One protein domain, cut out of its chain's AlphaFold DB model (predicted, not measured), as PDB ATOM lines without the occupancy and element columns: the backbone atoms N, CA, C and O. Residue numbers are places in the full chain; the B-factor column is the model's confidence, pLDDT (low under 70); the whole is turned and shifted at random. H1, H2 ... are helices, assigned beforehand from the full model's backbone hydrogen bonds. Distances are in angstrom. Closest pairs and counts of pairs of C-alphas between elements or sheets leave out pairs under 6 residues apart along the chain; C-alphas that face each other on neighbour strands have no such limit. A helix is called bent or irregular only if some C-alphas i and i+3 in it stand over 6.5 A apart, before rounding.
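This is residues 21 to 49 and 182 to 259 of the 259 residues of an uncharacterized protein of Bdellovibrionales bacterium (UniProt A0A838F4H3). Four helices stand side by side in an up-and-down bundle, each running against the one before it in the chain. H1 lies beside H4 and H2 beside H3, and these two pairs make two layers with fewer contacts between them. You have 107 printed residues with four named helices, H1 to H4 in chain order, and no named strand: the class is all helix. The whole is compact, with a radius of gyration of the C-alphas of 13.7 A, and spans 40 by 25 by 21 A.

Start at H1, residues 23 to 45; its residues 31 to 38 alone touch H2, residues 182 to 204, closest at the C-alphas of Leu 38 and Ile 195, 6.6 A apart. H2 forms a hairpin with H3, residues 208 to 230, at a shallow tilt of 21 degrees; their closest C-alphas, Phe 194 and Leu 218, are 5.5 A apart. H3 and H4, residues 240 to 255, form a hairpin and only just touch, with 3 pairs of C-alphas within 8 A, the closest Asn 226 and Leu 244 at 7.1 A. H4 touches H1, opposite ways at 13 degrees, a shallow tilt; C-alphas 37 and 247 are closest, at 5.2 A. H2 and H4 are apart. Every O i to N i+4 pair is within hydrogen-bond range in H4, against 17 of 19 in H1, 16 of 19 in H2 and 17 of 19 in H3.

Find C-alpha 23 at (4.317, -37.360, 25.056), where H1 begins its 30.8 A. H2 measures 32.8 A, H3 30.3 A and H4 22.7 A, ending at C-alpha 255, (-3.226, -30.866, 36.942). H1 is only just irregular, with C-alphas 28 and 31 6.8 A apart; H2 is irregular at 182 to 185, 7.8 A, and H3 at 213 to 216, 8.0 A.

Residues 50 to 181 are not printed, and C-alphas 49 and 182 are 13.5 A apart across this cut. Of the links printed whole, H2 to H3 is tight and H3 to H4 short. Look for pLDDT under 70 at residues 203 to 205 and 232 to 233.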
ATOM      1  N   LEU A  21       0.531 -38.721  31.689       87.06
ATOM      2  CA  LEU A  21       0.638 -37.767  30.598       87.06
ATOM      3  C   LEU A  21       1.321 -38.440  29.404       87.06
ATOM      4  O   LEU A  21       2.386 -39.043  29.561       87.06
ATOM      5  N   SER A  22       0.712 -38.332  28.223       89.38
ATOM      6  CA  SER A  22       1.321 -38.787  26.974       89.38
ATOM      7  C   SER A  22       2.347 -37.773  26.469       89.38
ATOM      8  O   SER A  22       2.222 -36.571  26.713       89.38
ATOM      9  N   SER A  23       3.330 -38.241  25.697       89.69
ATOM     10  CA  SER A  23       4.317 -37.360  25.056       89.69
ATOM     11  C   SER A  23       3.653 -36.270  24.198       89.69
ATOM     12  O   SER A  23       4.025 -35.101  24.273       89.69
ATOM     13  N   GLN A  24       2.593 -36.607  23.453       89.62
ATOM     14  CA  GLN A  24       1.870 -35.639  22.622       89.62
ATOM     15  C   GLN A  24       1.208 -34.530  23.454       89.62
ATOM     16  O   GLN A  24       1.362 -33.354  23.126       89.62
ATOM     17  N   ALA A  25       0.506 -34.885  24.536       89.75
ATOM     18  CA  ALA A  25      -0.111 -33.904  25.430       89.75
ATOM     19  C   ALA A  25       0.946 -33.049  26.145       89.75
ATOM     20  O   ALA A  25       0.742 -31.850  26.362       89.75
ATOM     21  N   PHE A  26       2.099 -33.650  26.460       91.25
ATOM     22  CA  PHE A  26       3.226 -32.922  27.018       91.25
ATOM     23  C   PHE A  26       3.716 -31.825  26.069       91.25
ATOM     24  O   PHE A  26       3.808 -30.668  26.473       91.25
ATOM     25  N   GLN A  27       3.972 -32.166  24.805       90.06
ATOM     26  CA  GLN A  27       4.493 -31.216  23.820       90.06
ATOM     27  C   GLN A  27       3.493 -30.114  23.467       90.06
ATOM     28  O   GLN A  27       3.870 -28.947  23.409       90.06
ATOM     29  N   SER A  28       2.228 -30.471  23.229       90.06
ATOM     30  CA  SER A  28       1.242 -29.526  22.699       90.06
ATOM     31  C   SER A  28       0.665 -28.586  23.751       90.06
ATOM     32  O   SER A  28       0.300 -27.462  23.420       90.06
ATOM     33  N   SER A  29       0.550 -29.039  25.003       90.88
ATOM     34  CA  SER A  29      -0.241 -28.338  26.022       90.88
ATOM     35  C   SER A  29       0.549 -28.054  27.292       90.88
ATOM     36  O   SER A  29       0.606 -26.916  27.751       90.88
ATOM     37  N   VAL A  30       1.207 -29.067  27.860       92.44
ATOM     38  CA  VAL A  30       1.860 -28.932  29.172       92.44
ATOM     39  C   VAL A  30       3.155 -28.127  29.099       92.44
ATOM     40  O   VAL A  30       3.400 -27.277  29.952       92.44
ATOM     41  N   ARG A  31       3.980 -28.343  28.075       92.38
ATOM     42  CA  ARG A  31       5.239 -27.617  27.889       92.38
ATOM     43  C   ARG A  31       5.031 -26.100  27.745       92.38
ATOM     44  O   ARG A  31       5.725 -25.370  28.455       92.38
ATOM     45  N   PRO A  32       4.088 -25.601  26.920       93.50
ATOM     46  CA  PRO A  32       3.749 -24.177  26.895       93.50
ATOM     47  C   PRO A  32       3.335 -23.624  28.264       93.50
ATOM     48  O   PRO A  32       3.780 -22.544  28.644       93.50
ATOM     49  N   ILE A  33       2.541 -24.379  29.035       94.94
ATOM     50  CA  ILE A  33       2.114 -23.979  30.386       94.94
ATOM     51  C   ILE A  33       3.316 -23.849  31.329       94.94
ATOM     52  O   ILE A  33       3.448 -22.839  32.016       94.94
ATOM     53  N   LEU A  34       4.201 -24.850  31.351       95.06
ATOM     54  CA  LEU A  34       5.396 -24.846  32.199       95.06
ATOM     55  C   LEU A  34       6.370 -23.723  31.808       95.06
ATOM     56  O   LEU A  34       6.891 -23.047  32.688       95.06
ATOM     57  N   SER A  35       6.561 -23.475  30.509       94.06
ATOM     58  CA  SER A  35       7.346 -22.332  30.014       94.06
ATOM     59  C   SER A  35       6.756 -21.001  30.492       94.06
ATOM     60  O   SER A  35       7.472 -20.129  30.983       94.06
ATOM     61  N   GLY A  36       5.426 -20.881  30.446       95.81
ATOM     62  CA  GLY A  36       4.713 -19.743  31.012       95.81
ATOM     63  C   GLY A  36       4.982 -19.558  32.506       95.81
ATOM     64  O   GLY A  36       5.278 -18.447  32.933       95.81
ATOM     65  N   ILE A  37       4.933 -20.634  33.300       97.19
ATOM     66  CA  ILE A  37       5.226 -20.573  34.742       97.19
ATOM     67  C   ILE A  37       6.657 -20.080  35.004       97.19
ATOM     68  O   ILE A  37       6.853 -19.249  35.889       97.19
ATOM     69  N   LEU A  38       7.648 -20.553  34.240       95.75
ATOM     70  CA  LEU A  38       9.033 -20.082  34.366       95.75
ATOM     71  C   LEU A  38       9.144 -18.584  34.052       95.75
ATOM     72  O   LEU A  38       9.742 -17.839  34.825       95.75
ATOM     73  N   SER A  39       8.519 -18.133  32.960       95.62
ATOM     74  CA  SER A  39       8.499 -16.716  32.577       95.62
ATOM     75  C   SER A  39       7.857 -15.840  33.659       95.62
ATOM     76  O   SER A  39       8.443 -14.836  34.062       95.62
ATOM     77  N   ASP A  40       6.699 -16.243  34.189       97.19
ATOM     78  CA  ASP A  40       6.020 -15.509  35.261       97.19
ATOM     79  C   ASP A  40       6.857 -15.480  36.544       97.19
ATOM     80  O   ASP A  40       6.870 -14.472  37.245       97.19
ATOM     81  N   PHE A  41       7.564 -16.570  36.864       97.19
ATOM     82  CA  PHE A  41       8.444 -16.624  38.029       97.19
ATOM     83  C   PHE A  41       9.603 -15.634  37.901       97.19
ATOM     84  O   PHE A  41       9.861 -14.877  38.838       97.19
ATOM     85  N   TYR A  42      10.276 -15.599  36.747       96.38
ATOM     86  CA  TYR A  42      11.363 -14.649  36.522       96.38
ATOM     87  C   TYR A  42      10.858 -13.205  36.524       96.38
ATOM     88  O   TYR A  42      11.470 -12.349  37.157       96.38
ATOM     89  N   GLN A  43       9.696 -12.932  35.928       96.19
ATOM     90  CA  GLN A  43       9.061 -11.617  36.039       96.19
ATOM     91  C   GLN A  43       8.765 -11.260  37.502       96.19
ATOM     92  O   GLN A  43       9.102 -10.165  37.949       96.19
ATOM     93  N   MET A  44       8.224 -12.204  38.276       95.75
ATOM     94  CA  MET A  44       7.906 -12.017  39.689       95.75
ATOM     95  C   MET A  44       9.145 -11.647  40.516       95.75
ATOM     96  O   MET A  44       9.094 -10.669  41.255       95.75
ATOM     97  N   ILE A  45      10.263 -12.372  40.392       95.31
ATOM     98  CA  ILE A  45      11.472 -12.056  41.175       95.31
ATOM     99  C   ILE A  45      12.139 -10.746  40.734       95.31
ATOM    100  O   ILE A  45      12.728 -10.065  41.569       95.31
ATOM    101  N   THR A  46      11.990 -10.328  39.469       94.94
ATOM    102  CA  THR A  46      12.510  -9.025  39.005       94.94
ATOM    103  C   THR A  46      11.778  -7.814  39.587       94.94
ATOM    104  O   THR A  46      12.231  -6.688  39.397       94.94
ATOM    105  N   LEU A  47      10.666  -8.022  40.305       94.38
ATOM    106  CA  LEU A  47       9.986  -6.966  41.059       94.38
ATOM    107  C   LEU A  47      10.660  -6.661  42.407       94.38
ATOM    108  O   LEU A  47      10.288  -5.687  43.060       94.38
ATOM    109  N   PHE A  48      11.632  -7.462  42.855       92.31
ATOM    110  CA  PHE A  48      12.411  -7.100  44.037       92.31
ATOM    111  C   PHE A  48      13.299  -5.871  43.740       92.31
ATOM    112  O   PHE A  48      13.966  -5.862  42.705       92.31
ATOM    113  N   PRO A  49      13.361  -4.862  44.639       85.56
ATOM    114  CA  PRO A  49      14.002  -3.563  44.377       85.56
ATOM    115  C   PRO A  49      15.457  -3.594  43.882       85.56
ATOM    116  O   PRO A  49      15.871  -2.682  43.176       85.56
ATOM    117  N   THR A 182      13.707 -11.884  54.181       90.88
ATOM    118  CA  THR A 182      12.327 -12.193  54.599       90.88
ATOM    119  C   THR A 182      11.659 -13.292  53.761       90.88
ATOM    120  O   THR A 182      10.873 -14.085  54.291       90.88
ATOM    121  N   TYR A 183      11.974 -13.361  52.465       92.81
ATOM    122  CA  TYR A 183      11.395 -14.298  51.496       92.81
ATOM    123  C   TYR A 183      12.390 -15.362  51.015       92.81
ATOM    124  O   TYR A 183      11.988 -16.322  50.361       92.81
ATOM    125  N   LYS A 184      13.679 -15.210  51.343       92.31
ATOM    126  CA  LYS A 184      14.782 -16.008  50.797       92.31
ATOM    127  C   LYS A 184      14.543 -17.508  50.908       92.31
ATOM    128  O   LYS A 184      14.684 -18.212  49.921       92.31
ATOM    129  N   GLU A 185      14.134 -17.994  52.076       94.50
ATOM    130  CA  GLU A 185      13.907 -19.427  52.298       94.50
ATOM    131  C   GLU A 185      12.768 -20.002  51.451       94.50
ATOM    132  O   GLU A 185      12.907 -21.083  50.877       94.50
ATOM    133  N   ASP A 186      11.671 -19.258  51.314       95.12
ATOM    134  CA  ASP A 186      10.505 -19.695  50.547       95.12
ATOM    135  C   ASP A 186      10.842 -19.786  49.056       95.12
ATOM    136  O   ASP A 186      10.559 -20.789  48.399       95.12
ATOM    137  N   PHE A 187      11.517 -18.759  48.535       96.00
ATOM    138  CA  PHE A 187      11.948 -18.740  47.145       96.00
ATOM    139  C   PHE A 187      13.097 -19.706  46.877       96.00
ATOM    140  O   PHE A 187      13.104 -20.321  45.820       96.00
ATOM    141  N   ARG A 188      14.033 -19.902  47.812       96.00
ATOM    142  CA  ARG A 188      15.089 -20.918  47.699       96.00
ATOM    143  C   ARG A 188      14.478 -22.301  47.563       96.00
ATOM    144  O   ARG A 188      14.825 -23.045  46.648       96.00
ATOM    145  N   HIS A 189      13.555 -22.636  48.462       96.94
ATOM    146  CA  HIS A 189      12.865 -23.915  48.429       96.94
ATOM    147  C   HIS A 189      12.108 -24.090  47.111       96.94
ATOM    148  O   HIS A 189      12.279 -25.106  46.441       96.94
ATOM    149  N   PHE A 190      11.325 -23.092  46.698       97.50
ATOM    150  CA  PHE A 190      10.583 -23.164  45.445       97.50
ATOM    151  C   PHE A 190      11.496 -23.227  44.213       97.50
ATOM    152  O   PHE A 190      11.235 -23.996  43.291       97.50
ATOM    153  N   TYR A 191      12.599 -22.482  44.204       97.00
ATOM    154  CA  TYR A 191      13.533 -22.465  43.087       97.00
ATOM    155  C   TYR A 191      14.150 -23.847  42.873       97.00
ATOM    156  O   TYR A 191      14.037 -24.411  41.789       97.00
ATOM    157  N   PHE A 192      14.728 -24.443  43.918       96.00
ATOM    158  CA  PHE A 192      15.420 -25.728  43.792       96.00
ATOM    159  C   PHE A 192      14.487 -26.940  43.691       96.00
ATOM    160  O   PHE A 192      14.886 -27.946  43.112       96.00
ATOM    161  N   ASN A 193      13.253 -26.861  44.205       96.69
ATOM    162  CA  ASN A 193      12.306 -27.985  44.160       96.69
ATOM    163  C   ASN A 193      11.264 -27.882  43.038       96.69
ATOM    164  O   ASN A 193      10.598 -28.873  42.746       96.69
ATOM    165  N   PHE A 194      11.124 -26.721  42.392       97.12
ATOM    166  CA  PHE A 194      10.174 -26.517  41.299       97.12
ATOM    167  C   PHE A 194      10.828 -25.892  40.066       97.12
ATOM    168  O   PHE A 194      10.908 -26.549  39.030       97.12
ATOM    169  N   ILE A 195      11.307 -24.648  40.161       96.12
ATOM    170  CA  ILE A 195      11.739 -23.864  38.990       96.12
ATOM    171  C   ILE A 195      12.921 -24.520  38.287       96.12
ATOM    172  O   ILE A 195      12.830 -24.837  37.104       96.12
ATOM    173  N   HIS A 196      14.000 -24.781  39.019       92.75
ATOM    174  CA  HIS A 196      15.222 -25.342  38.468       92.75
ATOM    175  C   HIS A 196      14.999 -26.745  37.870       92.75
ATOM    176  O   HIS A 196      15.334 -26.936  36.699       92.75
ATOM    177  N   PRO A 197      14.351 -27.710  38.560       92.81
ATOM    178  CA  PRO A 197      14.026 -28.999  37.951       92.81
ATOM    179  C   PRO A 197      13.143 -28.877  36.705       92.81
ATOM    180  O   PRO A 197      13.419 -29.528  35.701       92.81
ATOM    181  N   VAL A 198      12.103 -28.035  36.726       93.19
ATOM    182  CA  VAL A 198      11.226 -27.839  35.559       93.19
ATOM    183  C   VAL A 198      12.015 -27.265  34.384       93.19
ATOM    184  O   VAL A 198      11.940 -27.808  33.284       93.19
ATOM    185  N   GLN A 199      12.815 -26.227  34.614       90.44
ATOM    186  CA  GLN A 199      13.635 -25.581  33.592       90.44
ATOM    187  C   GLN A 199      14.611 -26.563  32.935       90.44
ATOM    188  O   GLN A 199      14.640 -26.682  31.707       90.44
ATOM    189  N   GLN A 200      15.319 -27.361  33.740       85.50
ATOM    190  CA  GLN A 200      16.221 -28.385  33.218       85.50
ATOM    191  C   GLN A 200      15.493 -29.409  32.336       85.50
ATOM    192  O   GLN A 200      16.006 -29.785  31.284       85.50
ATOM    193  N   GLN A 201      14.297 -29.855  32.724       82.88
ATOM    194  CA  GLN A 201      13.579 -30.912  31.998       82.88
ATOM    195  C   GLN A 201      12.810 -30.390  30.771       82.88
ATOM    196  O   GLN A 201      12.645 -31.129  29.798       82.88
ATOM    197  N   LEU A 202      12.384 -29.119  30.775       75.81
ATOM    198  CA  LEU A 202      11.792 -28.452  29.608       75.81
ATOM    199  C   LEU A 202      12.812 -28.180  28.504       75.81
ATOM    200  O   LEU A 202      12.486 -28.342  27.325       75.81
ATOM    201  N   GLY A 203      14.012 -27.738  28.883       64.12
ATOM    202  CA  GLY A 203      15.070 -27.408  27.934       64.12
ATOM    203  C   GLY A 203      15.764 -28.646  27.366       64.12
ATOM    204  O   GLY A 203      15.941 -28.746  26.156       64.12
ATOM    205  N   LYS A 204      16.148 -29.598  28.231       62.84
ATOM    206  CA  LYS A 204      17.224 -30.563  27.923       62.84
ATOM    207  C   LYS A 204      16.733 -31.893  27.359       62.84
ATOM    208  O   LYS A 204      17.313 -32.416  26.417       62.84
ATOM    209  N   THR A 205      15.687 -32.465  27.944       61.56
ATOM    210  CA  THR A 205      15.338 -33.883  27.732       61.56
ATOM    211  C   THR A 205      13.924 -34.085  27.210       61.56
ATOM    212  O   THR A 205      13.580 -35.197  26.816       61.56
ATOM    213  N   GLN A 206      13.088 -33.036  27.236       72.50
ATOM    214  CA  GLN A 206      11.647 -33.129  26.967       72.50
ATOM    215  C   GLN A 206      11.011 -34.311  27.724       72.50
ATOM    216  O   GLN A 206      10.124 -35.011  27.230       72.50
ATOM    217  N   ASN A 207      11.525 -34.560  28.932       82.50
ATOM    218  CA  ASN A 207      11.286 -35.780  29.681       82.50
ATOM    219  C   ASN A 207       9.937 -35.701  30.391       82.50
ATOM    220  O   ASN A 207       9.843 -35.387  31.576       82.50
ATOM    221  N   TYR A 208       8.870 -36.011  29.664       87.88
ATOM    222  CA  TYR A 208       7.523 -36.063  30.229       87.88
ATOM    223  C   TYR A 208       7.397 -37.113  31.355       87.88
ATOM    224  O   TYR A 208       6.558 -36.971  32.247       87.88
ATOM    225  N   GLU A 209       8.261 -38.138  31.387       90.25
ATOM    226  CA  GLU A 209       8.301 -39.111  32.485       90.25
ATOM    227  C   GLU A 209       8.792 -38.502  33.798       90.25
ATOM    228  O   GLU A 209       8.406 -38.972  34.871       90.25
ATOM    229  N   PHE A 210       9.650 -37.478  33.744       91.94
ATOM    230  CA  PHE A 210      10.023 -36.724  34.937       91.94
ATOM    231  C   PHE A 210       8.777 -36.114  35.578       91.94
ATOM    232  O   PHE A 210       8.572 -36.285  36.778       91.94
ATOM    233  N   LEU A 211       7.915 -35.473  34.781       90.69
ATOM    234  CA  LEU A 211       6.696 -34.846  35.290       90.69
ATOM    235  C   LEU A 211       5.739 -35.891  35.875       90.69
ATOM    236  O   LEU A 211       5.252 -35.715  36.987       90.69
ATOM    237  N   ASN A 212       5.555 -37.023  35.187       90.31
ATOM    238  CA  ASN A 212       4.736 -38.131  35.688       90.31
ATOM    239  C   ASN A 212       5.220 -38.658  37.051       90.31
ATOM    240  O   ASN A 212       4.397 -38.958  37.912       90.31
ATOM    241  N   ARG A 213       6.541 -38.745  37.258       92.00
ATOM    242  CA  ARG A 213       7.145 -39.224  38.513       92.00
ATOM    243  C   ARG A 213       7.150 -38.184  39.635       92.00
ATOM    244  O   ARG A 213       7.165 -38.570  40.796       92.00
ATOM    245  N   ASN A 214       7.152 -36.892  39.304       93.56
ATOM    246  CA  ASN A 214       7.399 -35.815  40.271       93.56
ATOM    247  C   ASN A 214       6.220 -34.848  40.456       93.56
ATOM    248  O   ASN A 214       6.362 -33.869  41.188       93.56
ATOM    249  N   ILE A 215       5.054 -35.096  39.841       92.69
ATOM    250  CA  ILE A 215       3.923 -34.155  39.894       92.69
ATOM    251  C   ILE A 215       3.505 -33.811  41.329       92.69
ATOM    252  O   ILE A 215       3.213 -32.654  41.614       92.69
ATOM    253  N   ALA A 216       3.527 -34.785  42.245       92.44
ATOM    254  CA  ALA A 216       3.147 -34.582  43.640       92.44
ATOM    255  C   ALA A 216       4.136 -33.654  44.363       92.44
ATOM    256  O   ALA A 216       3.718 -32.705  45.023       92.44
ATOM    257  N   THR A 217       5.440 -33.877  44.179       95.00
ATOM    258  CA  THR A 217       6.514 -33.050  44.753       95.00
ATOM    259  C   THR A 217       6.490 -31.624  44.203       95.00
ATOM    260  O   THR A 217       6.604 -30.657  44.959       95.00
ATOM    261  N   LEU A 218       6.286 -31.479  42.890       95.75
ATOM    262  CA  LEU A 218       6.148 -30.173  42.245       95.75
ATOM    263  C   LEU A 218       4.901 -29.443  42.763       95.75
ATOM    264  O   LEU A 218       4.974 -28.284  43.166       95.75
ATOM    265  N   ASN A 219       3.769 -30.145  42.849       95.94
ATOM    266  CA  ASN A 219       2.533 -29.590  43.387       95.94
ATOM    267  C   ASN A 219       2.692 -29.146  44.847       95.94
ATOM    268  O   ASN A 219       2.223 -28.073  45.224       95.94
ATOM    269  N   PHE A 220       3.371 -29.945  45.669       96.50
ATOM    270  CA  PHE A 220       3.669 -29.593  47.053       96.50
ATOM    271  C   PHE A 220       4.503 -28.308  47.139       96.50
ATOM    272  O   PHE A 220       4.125 -27.386  47.858       96.50
ATOM    273  N   SER A 221       5.582 -28.214  46.358       97.25
ATOM    274  CA  SER A 221       6.495 -27.063  46.366       97.25
ATOM    275  C   SER A 221       5.787 -25.758  45.984       97.25
ATOM    276  O   SER A 221       5.965 -24.733  46.645       97.25
ATOM    277  N   LEU A 222       4.935 -25.797  44.952       96.50
ATOM    278  CA  LEU A 222       4.150 -24.639  44.512       96.50
ATOM    279  C   LEU A 222       3.100 -24.223  45.548       96.50
ATOM    280  O   LEU A 222       2.960 -23.036  45.849       96.50
ATOM    281  N   ASN A 223       2.389 -25.188  46.135       95.25
ATOM    282  CA  ASN A 223       1.394 -24.903  47.168       95.25
ATOM    283  C   ASN A 223       2.026 -24.351  48.448       95.25
ATOM    284  O   ASN A 223       1.449 -23.457  49.068       95.25
ATOM    285  N   LEU A 224       3.212 -24.837  48.822       95.19
ATOM    286  CA  LEU A 224       3.950 -24.328  49.973       95.19
ATOM    287  C   LEU A 224       4.351 -22.862  49.771       95.19
ATOM    288  O   LEU A 224       4.103 -22.049  50.663       95.19
ATOM    289  N   LEU A 225       4.883 -22.498  48.594       95.31
ATOM    290  CA  LEU A 225       5.167 -21.097  48.263       95.31
ATOM    291  C   LEU A 225       3.892 -20.247  48.350       95.31
ATOM    292  O   LEU A 225       3.872 -19.225  49.037       95.31
ATOM    293  N   ASN A 226       2.816 -20.686  47.688       94.00
ATOM    294  CA  ASN A 226       1.556 -19.949  47.662       94.00
ATOM    295  C   ASN A 226       1.002 -19.734  49.080       94.00
ATOM    296  O   ASN A 226       0.624 -18.622  49.441       94.00
ATOM    297  N   GLN A 227       1.013 -20.768  49.925       93.06
ATOM    298  CA  GLN A 227       0.576 -20.675  51.318       93.06
ATOM    299  C   GLN A 227       1.440 -19.707  52.135       93.06
ATOM    300  O   GLN A 227       0.897 -18.917  52.914       93.06
ATOM    301  N   ASN A 228       2.764 -19.763  51.975       92.50
ATOM    302  CA  ASN A 228       3.691 -18.926  52.733       92.50
ATOM    303  C   ASN A 228       3.561 -17.443  52.369       92.50
ATOM    304  O   ASN A 228       3.693 -16.610  53.261       92.50
ATOM    305  N   LEU A 229       3.259 -17.123  51.106       90.50
ATOM    306  CA  LEU A 229       3.100 -15.742  50.640       90.50
ATOM    307  C   LEU A 229       1.688 -15.172  50.849       90.50
ATOM    308  O   LEU A 229       1.549 -13.962  50.966       90.50
ATOM    309  N   THR A 230       0.643 -16.009  50.901       86.50
ATOM    310  CA  THR A 230      -0.757 -15.525  50.955       86.50
ATOM    311  C   THR A 230      -1.464 -15.718  52.296       86.50
ATOM    312  O   THR A 230      -2.387 -14.964  52.597       86.50
ATOM    313  N   LYS A 231      -1.096 -16.735  53.090       76.56
ATOM    314  CA  LYS A 231      -1.863 -17.147  54.286       76.56
ATOM    315  C   LYS A 231      -1.083 -17.076  55.591       76.56
ATOM    316  O   LYS A 231      -1.689 -16.964  56.652       76.56
ATOM    317  N   ARG A 232       0.242 -17.205  55.547       68.12
ATOM    318  CA  ARG A 232       1.097 -17.001  56.725       68.12
ATOM    319  C   ARG A 232       1.432 -15.516  56.811       68.12
ATOM    320  O   ARG A 232       1.403 -14.853  55.789       68.12
ATOM    321  N   ASN A 233       1.742 -14.995  57.998       64.94
ATOM    322  CA  ASN A 233       1.929 -13.561  58.317       64.94
ATOM    323  C   ASN A 233       2.952 -12.767  57.454       64.94
ATOM    324  O   ASN A 233       3.297 -11.640  57.800       64.94
ATOM    325  N   LYS A 234       3.469 -13.327  56.355       80.25
ATOM    326  CA  LYS A 234       4.236 -12.630  55.328       80.25
ATOM    327  C   LYS A 234       3.269 -12.052  54.298       80.25
ATOM    328  O   LYS A 234       2.511 -12.781  53.669       80.25
ATOM    329  N   LYS A 235       3.310 -10.736  54.105       83.50
ATOM    330  CA  LYS A 235       2.593 -10.088  53.005       83.50
ATOM    331  C   LYS A 235       3.296 -10.446  51.695       83.50
ATOM    332  O   LYS A 235       4.515 -10.314  51.618       83.50
ATOM    333  N   THR A 236       2.550 -10.863  50.672       86.88
ATOM    334  CA  THR A 236       3.087 -10.969  49.308       86.88
ATOM    335  C   THR A 236       3.787  -9.657  48.936       86.88
ATOM    336  O   THR A 236       3.185  -8.594  49.140       86.88
ATOM    337  N   PRO A 237       5.022  -9.693  48.399       89.88
ATOM    338  CA  PRO A 237       5.686  -8.481  47.942       89.88
ATOM    339  C   PRO A 237       4.824  -7.714  46.935       89.88
ATOM    340  O   PRO A 237       4.013  -8.296  46.204       89.88
ATOM    341  N   GLU A 238       4.989  -6.396  46.916       89.94
ATOM    342  CA  GLU A 238       4.212  -5.521  46.046       89.94
ATOM    343  C   GLU A 238       4.354  -5.933  44.572       89.94
ATOM    344  O   GLU A 238       5.428  -6.315  44.114       89.94
ATOM    345  N   GLY A 239       3.236  -5.945  43.842       91.94
ATOM    346  CA  GLY A 239       3.194  -6.355  42.435       91.94
ATOM    347  C   GLY A 239       3.310  -7.865  42.166       91.94
ATOM    348  O   GLY A 239       2.975  -8.293  41.066       91.94
ATOM    349  N   MET A 240       3.700  -8.702  43.139       94.62
ATOM    350  CA  MET A 240       3.876 -10.151  42.914       94.62
ATOM    351  C   MET A 240       2.574 -10.964  42.977       94.62
ATOM    352  O   MET A 240       2.510 -12.072  42.444       94.62
ATOM    353  N   GLY A 241       1.522 -10.432  43.605       93.69
ATOM    354  CA  GLY A 241       0.229 -11.118  43.756       93.69
ATOM    355  C   GLY A 241      -0.383 -11.617  42.435       93.69
ATOM    356  O   GLY A 241      -0.746 -12.793  42.356       93.69
ATOM    357  N   PRO A 242      -0.465 -10.775  41.385       95.81
ATOM    358  CA  PRO A 242      -0.923 -11.197  40.064       95.81
ATOM    359  C   PRO A 242      -0.115 -12.366  39.484       95.81
ATOM    360  O   PRO A 242      -0.709 -13.351  39.055       95.81
ATOM    361  N   TYR A 243       1.220 -12.307  39.537       96.38
ATOM    362  CA  TYR A 243       2.092 -13.371  39.025       96.38
ATOM    363  C   TYR A 243       1.889 -14.694  39.759       96.38
ATOM    364  O   TYR A 243       1.717 -15.733  39.124       96.38
ATOM    365  N   LEU A 244       1.827 -14.656  41.092       95.19
ATOM    366  CA  LEU A 244       1.588 -15.847  41.906       95.19
ATOM    367  C   LEU A 244       0.240 -16.507  41.565       95.19
ATOM    368  O   LEU A 244       0.160 -17.729  41.433       95.19
ATOM    369  N   SER A 245      -0.805 -15.699  41.363       95.56
ATOM    370  CA  SER A 245      -2.126 -16.177  40.936       95.56
ATOM    371  C   SER A 245      -2.081 -16.823  39.547       95.56
ATOM    372  O   SER A 245      -2.599 -17.926  39.360       95.56
ATOM    373  N   VAL A 246      -1.415 -16.188  38.577       97.44
ATOM    374  CA  VAL A 246      -1.269 -16.727  37.213       97.44
ATOM    375  C   VAL A 246      -0.502 -18.050  37.220       97.44
ATOM    376  O   VAL A 246      -0.985 -19.018  36.627       97.44
ATOM    377  N   ILE A 247       0.621 -18.134  37.940       97.25
ATOM    378  CA  ILE A 247       1.411 -19.365  38.106       97.25
ATOM    379  C   ILE A 247       0.537 -20.492  38.665       97.25
ATOM    380  O   ILE A 247       0.506 -21.593  38.113       97.25
ATOM    381  N   HIS A 248      -0.221 -20.210  39.726       95.62
ATOM    382  CA  HIS A 248      -1.097 -21.190  40.361       95.62
ATOM    383  C   HIS A 248      -2.232 -21.649  39.429       95.62
ATOM    384  O   HIS A 248      -2.532 -22.839  39.344       95.62
ATOM    385  N   ASN A 249      -2.835 -20.735  38.666       96.56
ATOM    386  CA  ASN A 249      -3.892 -21.065  37.706       96.56
ATOM    387  C   ASN A 249      -3.372 -21.902  36.528       96.56
ATOM    388  O   ASN A 249      -4.019 -22.872  36.117       96.56
ATOM    389  N   ARG A 250      -2.185 -21.566  36.007       96.62
ATOM    390  CA  ARG A 250      -1.475 -22.356  34.991       96.62
ATOM    391  C   ARG A 250      -1.184 -23.764  35.504       96.62
ATOM    392  O   ARG A 250      -1.502 -24.738  34.822       96.62
ATOM    393  N   TRP A 251      -0.683 -23.883  36.732       96.19
ATOM    394  CA  TRP A 251      -0.437 -25.177  37.367       96.19
ATOM    395  C   TRP A 251      -1.716 -26.005  37.536       96.19
ATOM    396  O   TRP A 251      -1.760 -27.160  37.125       96.19
ATOM    397  N   ASN A 252      -2.803 -25.412  38.033       94.81
ATOM    398  CA  ASN A 252      -4.089 -26.109  38.154       94.81
ATOM    399  C   ASN A 252      -4.637 -26.577  36.801       94.81
ATOM    400  O   ASN A 252      -5.279 -27.621  36.722       94.81
ATOM    401  N   SER A 253      -4.370 -25.828  35.730       93.94
ATOM    402  CA  SER A 253      -4.754 -26.220  34.370       93.94
ATOM    403  C   SER A 253      -3.959 -27.440  33.895       93.94
ATOM    404  O   SER A 253      -4.523 -28.318  33.249       93.94
ATOM    405  N   LEU A 254      -2.681 -27.539  34.274       92.62
ATOM    406  CA  LEU A 254      -1.836 -28.715  34.048       92.62
ATOM    407  C   LEU A 254      -2.324 -29.932  34.853       92.62
ATOM    408  O   LEU A 254      -2.359 -31.040  34.320       92.62
ATOM    409  N   LEU A 255      -2.752 -29.754  36.105       90.88
ATOM    410  CA  LEU A 255      -3.226 -30.866  36.942       90.88
ATOM    411  C   LEU A 255      -4.468 -31.575  36.379       90.88
ATOM    412  O   LEU A 255      -4.621 -32.770  36.608       90.88
ATOM    413  N   ARG A 256      -5.296 -30.898  35.573       90.06
ATOM    414  CA  ARG A 256      -6.452 -31.504  34.872       90.06
ATOM    415  C   ARG A 256      -6.072 -32.582  33.850       90.06
ATOM    416  O   ARG A 256      -6.934 -33.279  33.333       90.06
ATOM    417  N   TYR A 257      -4.792 -32.695  33.492       85.38
ATOM    418  CA  TYR A 257      -4.310 -33.799  32.658       85.38
ATOM    419  C   TYR A 257      -4.036 -35.072  33.471       85.38
ATOM    420  O   TYR A 257      -3.907 -36.145  32.880       85.38
ATOM    421  N   TYR A 258      -3.935 -34.947  34.797       79.12
ATOM    422  CA  TYR A 258      -3.573 -36.012  35.732       79.12
ATOM    423  C   TYR A 258      -4.759 -36.532  36.552       79.12
ATOM    424  O   TYR A 258      -4.744 -37.708  36.921       79.12
ATOM    425  N   TYR A 259      -5.750 -35.672  36.802       79.44
ATOM    426  CA  TYR A 259      -6.999 -35.947  37.518       79.44
ATOM    427  C   TYR A 259      -8.187 -35.638  36.612       79.44
ATOM    428  O   TYR A 259      -9.126 -36.461  36.584       79.44
TER     429      TYR A 259